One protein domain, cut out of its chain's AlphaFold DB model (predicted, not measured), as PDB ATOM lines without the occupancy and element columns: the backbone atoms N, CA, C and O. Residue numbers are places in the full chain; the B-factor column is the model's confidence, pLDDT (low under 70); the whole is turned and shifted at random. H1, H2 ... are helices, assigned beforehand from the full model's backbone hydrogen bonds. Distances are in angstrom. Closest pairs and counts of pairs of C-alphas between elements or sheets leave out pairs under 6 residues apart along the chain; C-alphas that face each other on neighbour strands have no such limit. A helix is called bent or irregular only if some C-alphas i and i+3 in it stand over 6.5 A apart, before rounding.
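AT A GLANCE: This is residues 182 to 243 of the 243 residues of the protein "NACHT domain-containing protein" of Monosporascus ibericus (UniProt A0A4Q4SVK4). Three helices make a small up-and-down bundle, each running against the one before it: H1 and H2 open from their link like a V, and H3 packs along both, the three centres making a triangle. H2 is kinked near residue 214, and its residues 213 to 218 stick out. The printed part has 62 residues, with H1, H2 and H3 in that order and no named strand; its class is all helix. It is compact, with a radius of gyration of the C-alphas of 11.2 A and spans of 31 by 27 by 17 A.

HOW THE PARTS SIT: Start with H2, residues 202 to 220, the longest helix by residues, with 19. It is irregular, with C-alphas 214 and 217 9.7 A apart, and has a kink of 103 degrees near residue 214. It forms a helical hairpin with H3, residues 225 to 237: they touch, closest at the C-alphas of Leu 219 and Thr 225, 5.8 A, and run opposite ways at a shallow tilt of 12 degrees. H3 touches H1, residues 186 to 200, closest at the C-alphas of Thr 187 and Trp 226, 5.3 A; they run the same way at a tilt of 36 degrees, only just steep. H1 and H2 only just touch, with 3 pairs of C-alphas within 8 A, and only at the corner by their link: residues 197 to 198 meet 204 to 205, the closest C-alphas being those of Val 198 and Leu 204, 5.4 A. They run opposite ways at 37 degrees, only just steep. In H1 and H3 every O i to N i+4 pair is within hydrogen-bond range; in H2 6 of 15 are, beside 11 of 16 O i to N i+3 pairs.

IN THESE COORDINATES: Find C-alpha 202 at (68.242, -84.797, 82.716), where H2 begins; its ends are 18.9 A apart. H1 starts at C-alpha 186, (53.462, -96.204, 68.809), and spans 21.7 A. H3 spans 18.1 A and ends at C-alpha 237, (54.781, -82.503, 79.028).

THE WHOLE: The two C-alphas farthest apart are those of Val 223 and Ala 243, 32.2 A. The printed part has no cut, and both links are tight. Mean pLDDT of the printed part is 92.0; residue 243, the chain's last, is under 70.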
ATOM      1  N   ARG A 182      60.395-101.808  63.819       84.56
ATOM      2  CA  ARG A 182      61.005-101.187  64.995       84.56
ATOM      3  C   ARG A 182      60.787 -99.675  65.013       84.56
ATOM      4  O   ARG A 182      60.875 -99.077  66.077       84.56
ATOM      5  N   LEU A 183      60.497 -99.065  63.862       86.44
ATOM      6  CA  LEU A 183      60.364 -97.619  63.666       86.44
ATOM      7  C   LEU A 183      58.979 -97.203  63.145       86.44
ATOM      8  O   LEU A 183      58.822 -96.085  62.663       86.44
ATOM      9  N   ASN A 184      57.967 -98.069  63.203       89.94
ATOM     10  CA  ASN A 184      56.619 -97.762  62.705       89.94
ATOM     11  C   ASN A 184      55.509 -97.950  63.753       89.94
ATOM     12  O   ASN A 184      54.330 -97.876  63.408       89.94
ATOM     13  N   ASN A 185      55.864 -98.169  65.021       91.25
ATOM     14  CA  ASN A 185      54.905 -98.455  66.083       91.25
ATOM     15  C   ASN A 185      54.880 -97.366  67.166       91.25
ATOM     16  O   ASN A 185      55.854 -96.650  67.401       91.25
ATOM     17  N   ALA A 186      53.740 -97.265  67.847       92.00
ATOM     18  CA  ALA A 186      53.462 -96.204  68.809       92.00
ATOM     19  C   ALA A 186      54.412 -96.228  70.026       92.00
ATOM     20  O   ALA A 186      54.835 -95.178  70.507       92.00
ATOM     21  N   THR A 187      54.808 -97.423  70.476       93.69
ATOM     22  CA  THR A 187      55.778 -97.609  71.563       93.69
ATOM     23  C   THR A 187      57.154 -97.062  71.186       93.69
ATOM     24  O   THR A 187      57.740 -96.312  71.961       93.69
ATOM     25  N   ALA A 188      57.659 -97.381  69.993       93.19
ATOM     26  CA  ALA A 188      58.945 -96.886  69.510       93.19
ATOM     27  C   ALA A 188      58.963 -95.358  69.384       93.19
ATOM     28  O   ALA A 188      59.933 -94.726  69.804       93.19
ATOM     29  N   ILE A 189      57.864 -94.771  68.891       95.00
ATOM     30  CA  ILE A 189      57.698 -93.314  68.812       95.00
ATOM     31  C   ILE A 189      57.835 -92.695  70.207       95.00
ATOM     32  O   ILE A 189      58.676 -91.821  70.398       95.00
ATOM     33  N   LEU A 190      57.068 -93.163  71.201       96.31
ATOM     34  CA  LEU A 190      57.147 -92.603  72.555       96.31
ATOM     35  C   LEU A 190      58.520 -92.811  73.197       96.31
ATOM     36  O   LEU A 190      59.045 -91.874  73.790       96.31
ATOM     37  N   ARG A 191      59.133 -93.994  73.048       95.75
ATOM     38  CA  ARG A 191      60.483 -94.257  73.576       95.75
ATOM     39  C   ARG A 191      61.503 -93.283  72.999       95.75
ATOM     40  O   ARG A 191      62.263 -92.696  73.761       95.75
ATOM     41  N   GLY A 192      61.488 -93.070  71.681       95.38
ATOM     42  CA  GLY A 192      62.388 -92.129  71.017       95.38
ATOM     43  C   GLY A 192      62.148 -90.677  71.437       95.38
ATOM     44  O   GLY A 192      63.106 -89.956  71.717       95.38
ATOM     45  N   LEU A 193      60.881 -90.261  71.543       96.69
ATOM     46  CA  LEU A 193      60.539 -88.896  71.946       96.69
ATOM     47  C   LEU A 193      60.937 -88.600  73.398       96.69
ATOM     48  O   LEU A 193      61.557 -87.571  73.667       96.69
ATOM     49  N   ILE A 194      60.607 -89.507  74.321       96.81
ATOM     50  CA  ILE A 194      60.970 -89.399  75.740       96.81
ATOM     51  C   ILE A 194      62.493 -89.406  75.890       96.81
ATOM     52  O   ILE A 194      63.036 -88.574  76.613       96.81
ATOM     53  N   TYR A 195      63.184 -90.309  75.186       96.44
ATOM     54  CA  TYR A 195      64.640 -90.399  75.226       96.44
ATOM     55  C   TYR A 195      65.295 -89.061  74.875       96.44
ATOM     56  O   TYR A 195      66.128 -88.587  75.640       96.44
ATOM     57  N   LEU A 196      64.880 -88.406  73.783       95.38
ATOM     58  CA  LEU A 196      65.440 -87.105  73.403       95.38
ATOM     59  C   LEU A 196      65.166 -86.001  74.429       95.38
ATOM     60  O   LEU A 196      66.050 -85.177  74.660       95.38
ATOM     61  N   LEU A 197      63.975 -85.974  75.034       95.06
ATOM     62  CA  LEU A 197      63.635 -84.976  76.054       95.06
ATOM     63  C   LEU A 197      64.510 -85.141  77.298       95.06
ATOM     64  O   LEU A 197      65.106 -84.174  77.765       95.06
ATOM     65  N   VAL A 198      64.647 -86.372  77.796       94.25
ATOM     66  CA  VAL A 198      65.496 -86.663  78.960       94.25
ATOM     67  C   VAL A 198      66.980 -86.499  78.636       94.25
ATOM     68  O   VAL A 198      67.779 -86.196  79.523       94.25
ATOM     69  N   ASP A 199      67.376 -86.692  77.376       92.12
ATOM     70  CA  ASP A 199      68.751 -86.459  76.946       92.12
ATOM     71  C   ASP A 199      69.156 -84.989  77.001       92.12
ATOM     72  O   ASP A 199      70.249 -84.679  77.473       92.12
ATOM     73  N   GLN A 200      68.247 -84.104  76.594       91.12
ATOM     74  CA  GLN A 200      68.440 -82.656  76.664       91.12
ATOM     75  C   GLN A 200      68.271 -82.119  78.091       91.12
ATOM     76  O   GLN A 200      69.069 -81.299  78.538       91.12
ATOM     77  N   GLN A 201      67.282 -82.616  78.840       91.75
ATOM     78  CA  GLN A 201      66.989 -82.178  80.204       91.75
ATOM     79  C   GLN A 201      66.933 -83.367  81.167       91.75
ATOM     80  O   GLN A 201      65.903 -84.014  81.363       91.75
ATOM     81  N   ARG A 202      68.067 -83.630  81.831       91.06
ATOM     82  CA  ARG A 202      68.242 -84.797  82.716       91.06
ATOM     83  C   ARG A 202      67.280 -84.836  83.902       91.06
ATOM     84  O   ARG A 202      66.998 -85.929  84.379       91.06
ATOM     85  N   SER A 203      66.767 -83.696  84.372       91.75
ATOM     86  CA  SER A 203      65.804 -83.652  85.484       91.75
ATOM     87  C   SER A 203      64.503 -84.396  85.172       91.75
ATOM     88  O   SER A 203      63.908 -84.957  86.086       91.75
ATOM     89  N   LEU A 204      64.114 -84.496  83.894       94.00
ATOM     90  CA  LEU A 204      62.896 -85.188  83.460       94.00
ATOM     91  C   LEU A 204      62.939 -86.707  83.688       94.00
ATOM     92  O   LEU A 204      61.913 -87.377  83.584       94.00
ATOM     93  N   ILE A 205      64.106 -87.273  84.013       94.44
ATOM     94  CA  ILE A 205      64.233 -88.706  84.289       94.44
ATOM     95  C   ILE A 205      63.441 -89.153  85.521       94.44
ATOM     96  O   ILE A 205      63.080 -90.327  85.606       94.44
ATOM     97  N   SER A 206      63.140 -88.237  86.448       93.69
ATOM     98  CA  SER A 206      62.330 -88.520  87.637       93.69
ATOM     99  C   SER A 206      60.964 -89.113  87.270       93.69
ATOM    100  O   SER A 206      60.548 -90.097  87.882       93.69
ATOM    101  N   HIS A 207      60.329 -88.604  86.205       95.06
ATOM    102  CA  HIS A 207      59.038 -89.083  85.686       95.06
ATOM    103  C   HIS A 207      59.078 -90.532  85.204       95.06
ATOM    104  O   HIS A 207      58.067 -91.232  85.209       95.06
ATOM    105  N   ILE A 208      60.250 -90.993  84.764       95.12
ATOM    106  CA  ILE A 208      60.457 -92.375  84.323       95.12
ATOM    107  C   ILE A 208      60.803 -93.253  85.522       95.12
ATOM    108  O   ILE A 208      60.262 -94.350  85.667       95.12
ATOM    109  N   GLN A 209      61.691 -92.762  86.390       92.25
ATOM    110  CA  GLN A 209      62.192 -93.490  87.554       92.25
ATOM    111  C   GLN A 209      61.087 -93.880  88.524       92.25
ATOM    112  O   GLN A 209      61.105 -95.008  89.007       92.25
ATOM    113  N   GLU A 210      60.093 -93.012  88.730       89.06
ATOM    114  CA  GLU A 210      58.941 -93.299  89.593       89.06
ATOM    115  C   GLU A 210      58.287 -94.651  89.250       89.06
ATOM    116  O   GLU A 210      58.016 -95.473  90.132       89.06
ATOM    117  N   LYS A 211      58.098 -94.933  87.956       91.56
ATOM    118  CA  LYS A 211      57.537 -96.210  87.487       91.56
ATOM    119  C   LYS A 211      58.609 -97.293  87.329       91.56
ATOM    120  O   LYS A 211      58.364 -98.458  87.646       91.56
ATOM    121  N   TYR A 212      59.797 -96.926  86.854       94.31
ATOM    122  CA  TYR A 212      60.878 -97.868  86.561       94.31
ATOM    123  C   TYR A 212      61.451 -98.533  87.820       94.31
ATOM    124  O   TYR A 212      61.774 -99.714  87.769       94.31
ATOM    125  N   ASP A 213      61.515 -97.851  88.967       90.62
ATOM    126  CA  ASP A 213      62.013 -98.450  90.216       90.62
ATOM    127  C   ASP A 213      61.166 -99.642  90.702       90.62
ATOM    128  O   ASP A 213      61.673-100.504  91.421       90.62
ATOM    129  N   HIS A 214      59.897 -99.714  90.286       88.88
ATOM    130  CA  HIS A 214      58.973-100.786  90.654       88.88
ATOM    131  C   HIS A 214      58.956-101.936  89.639       88.88
ATOM    132  O   HIS A 214      58.852-103.099  90.022       88.88
ATOM    133  N   VAL A 215      59.026-101.612  88.343       90.44
ATOM    134  CA  VAL A 215      58.782-102.566  87.242       90.44
ATOM    135  C   VAL A 215      60.075-102.971  86.518       90.44
ATOM    136  O   VAL A 215      60.155-104.042  85.916       90.44
ATOM    137  N   GLY A 216      61.108-102.132  86.577       92.31
ATOM    138  CA  GLY A 216      62.361-102.300  85.847       92.31
ATOM    139  C   GLY A 216      62.163-102.306  84.330       92.31
ATOM    140  O   GLY A 216      61.262-101.662  83.792       92.31
ATOM    141  N   LYS A 217      62.998-103.081  83.629       93.25
ATOM    142  CA  LYS A 217      63.015-103.204  82.161       93.25
ATOM    143  C   LYS A 217      61.664-103.574  81.540       93.25
ATOM    144  O   LYS A 217      61.361-103.131  80.434       93.25
ATOM    145  N   ALA A 218      60.826-104.324  82.261       92.56
ATOM    146  CA  ALA A 218      59.496-104.711  81.793       92.56
ATOM    147  C   ALA A 218      58.584-103.500  81.516       92.56
ATOM    148  O   ALA A 218      57.677-103.609  80.695       92.56
ATOM    149  N   LEU A 219      58.874-102.328  82.100       93.12
ATOM    150  CA  LEU A 219      58.187-101.066  81.802       93.12
ATOM    151  C   LEU A 219      58.192-100.725  80.304       93.12
ATOM    152  O   LEU A 219      57.286-100.040  79.828       93.12
ATOM    153  N   PHE A 220      59.212-101.184  79.577       93.25
ATOM    154  CA  PHE A 220      59.423-100.859  78.171       93.25
ATOM    155  C   PHE A 220      59.197-102.038  77.212       93.25
ATOM    156  O   PHE A 220      59.348-101.858  75.999       93.25
ATOM    157  N   GLU A 221      58.876-103.227  77.728       90.38
ATOM    158  CA  GLU A 221      58.773-104.474  76.951       90.38
ATOM    159  C   GLU A 221      57.439-105.219  77.152       90.38
ATOM    160  O   GLU A 221      57.110-106.099  76.358       90.38
ATOM    161  N   ASP A 222      56.650-104.868  78.172       87.44
ATOM    162  CA  ASP A 222      55.351-105.485  78.465       87.44
ATOM    163  C   ASP A 222      54.245-105.106  77.457       87.44
ATOM    164  O   ASP A 222      54.317-104.093  76.754       87.44
ATOM    165  N   VAL A 223      53.156-105.880  77.450       86.06
ATOM    166  CA  VAL A 223      51.933-105.620  76.670       86.06
ATOM    167  C   VAL A 223      51.332-104.239  76.976       86.06
ATOM    168  O   VAL A 223      50.786-103.587  76.086       86.06
ATOM    169  N   ASN A 224      51.470-103.751  78.213       91.12
ATOM    170  CA  ASN A 224      50.948-102.454  78.646       91.12
ATOM    171  C   ASN A 224      51.942-101.295  78.478       91.12
ATOM    172  O   ASN A 224      51.634-100.168  78.876       91.12
ATOM    173  N   THR A 225      53.106-101.536  77.862       93.00
ATOM    174  CA  THR A 225      54.170-100.532  77.671       93.00
ATOM    175  C   THR A 225      53.645 -99.238  77.058       93.00
ATOM    176  O   THR A 225      53.997 -98.151  77.508       93.00
ATOM    177  N   TRP A 226      52.767 -99.331  76.057       93.31
ATOM    178  CA  TRP A 226      52.182 -98.154  75.413       93.31
ATOM    179  C   TRP A 226      51.478 -97.226  76.412       93.31
ATOM    180  O   TRP A 226      51.707 -96.018  76.400       93.31
ATOM    181  N   PHE A 227      50.641 -97.782  77.291       94.62
ATOM    182  CA  PHE A 227      49.899 -96.997  78.276       94.62
ATOM    183  C   PHE A 227      50.847 -96.373  79.300       94.62
ATOM    184  O   PHE A 227      50.752 -95.179  79.575       94.62
ATOM    185  N   ALA A 228      51.816 -97.149  79.791       95.31
ATOM    186  CA  ALA A 228      52.801 -96.654  80.742       95.31
ATOM    187  C   ALA A 228      53.637 -95.501  80.163       95.31
ATOM    188  O   ALA A 228      53.789 -94.468  80.815       95.31
ATOM    189  N   LEU A 229      54.123 -95.642  78.926       96.44
ATOM    190  CA  LEU A 229      54.883 -94.603  78.231       96.44
ATOM    191  C   LEU A 229      54.039 -93.375  77.907       96.44
ATOM    192  O   LEU A 229      54.548 -92.261  77.983       96.44
ATOM    193  N   ARG A 230      52.762 -93.552  77.552       97.00
ATOM    194  CA  ARG A 230      51.846 -92.434  77.307       97.00
ATOM    195  C   ARG A 230      51.680 -91.585  78.563       97.00
ATOM    196  O   ARG A 230      51.737 -90.360  78.470       97.00
ATOM    197  N   ASP A 231      51.490 -92.223  79.715       96.50
ATOM    198  CA  ASP A 231      51.373 -91.520  80.993       96.50
ATOM    199  C   ASP A 231      52.675 -90.788  81.333       96.50
ATOM    200  O   ASP A 231      52.641 -89.605  81.651       96.50
ATOM    201  N   ILE A 232      53.825 -91.461  81.196       96.69
ATOM    202  CA  ILE A 232      55.149 -90.858  81.426       96.69
ATOM    203  C   ILE A 232      55.346 -89.637  80.526       96.69
ATOM    204  O   ILE A 232      55.729 -88.574  81.002       96.69
ATOM    205  N   PHE A 233      55.059 -89.766  79.230       97.19
ATOM    206  CA  PHE A 233      55.185 -88.664  78.283       97.19
ATOM    207  C   PHE A 233      54.253 -87.503  78.642       97.19
ATOM    208  O   PHE A 233      54.667 -86.352  78.594       97.19
ATOM    209  N   THR A 234      53.017 -87.796  79.053       96.75
ATOM    210  CA  THR A 234      52.057 -86.768  79.484       96.75
ATOM    211  C   THR A 234      52.547 -86.036  80.733       96.75
ATOM    212  O   THR A 234      52.480 -84.812  80.767       96.75
ATOM    213  N   ASN A 235      53.086 -86.763  81.717       96.12
ATOM    214  CA  ASN A 235      53.652 -86.177  82.933       96.12
ATOM    215  C   ASN A 235      54.862 -85.293  82.621       96.12
ATOM    216  O   ASN A 235      54.951 -84.188  83.144       96.12
ATOM    217  N   ILE A 236      55.740 -85.739  81.713       95.56
ATOM    218  CA  ILE A 236      56.850 -84.923  81.216       95.56
ATOM    219  C   ILE A 236      56.306 -83.633  80.599       95.56
ATOM    220  O   ILE A 236      56.716 -82.561  81.008       95.56
ATOM    221  N   LEU A 237      55.340 -83.700  79.678       92.75
ATOM    222  CA  LEU A 237      54.781 -82.503  79.028       92.75
ATOM    223  C   LEU A 237      54.060 -81.532  79.983       92.75
ATOM    224  O   LEU A 237      53.796 -80.396  79.597       92.75
ATOM    225  N   GLN A 238      53.711 -81.972  81.193       93.31
ATOM    226  CA  GLN A 238      53.108 -81.151  82.247       93.31
ATOM    227  C   GLN A 238      54.127 -80.697  83.304       93.31
ATOM    228  O   GLN A 238      53.744 -80.025  84.264       93.31
ATOM    229  N   ASP A 239      55.402 -81.065  83.155       92.12
ATOM    230  CA  ASP A 239      56.458 -80.695  84.089       92.12
ATOM    231  C   ASP A 239      56.633 -79.165  84.120       92.12
ATOM    232  O   ASP A 239      56.808 -78.543  83.070       92.12
ATOM    233  N   PRO A 240      56.620 -78.525  85.304       86.38
ATOM    234  CA  PRO A 240      56.809 -77.079  85.406       86.38
ATOM    235  C   PRO A 240      58.163 -76.591  84.881       86.38
ATOM    236  O   PRO A 240      58.288 -75.423  84.539       86.38
ATOM    237  N   GLY A 241      59.176 -77.458  84.825       82.31
ATOM    238  CA  GLY A 241      60.486 -77.169  84.250       82.31
ATOM    239  C   GLY A 241      60.532 -77.251  82.722       82.31
ATOM    240  O   GLY A 241      61.619 -77.146  82.161       82.31
ATOM    241  N   LEU A 242      59.395 -77.481  82.059       76.38
ATOM    242  CA  LEU A 242      59.218 -77.407  80.604       76.38
ATOM    243  C   LEU A 242      58.514 -76.110  80.154       76.38
ATOM    244  O   LEU A 242      58.416 -75.879  78.948       76.38
ATOM    245  N   ALA A 243      58.005 -75.307  81.100       56.19
ATOM    246  CA  ALA A 243      57.214 -74.094  80.870       56.19
ATOM    247  C   ALA A 243      58.024 -72.797  81.013       56.19
ATOM    248  O   ALA A 243      58.975 -72.764  81.826       56.19
TER     249      ALA A 243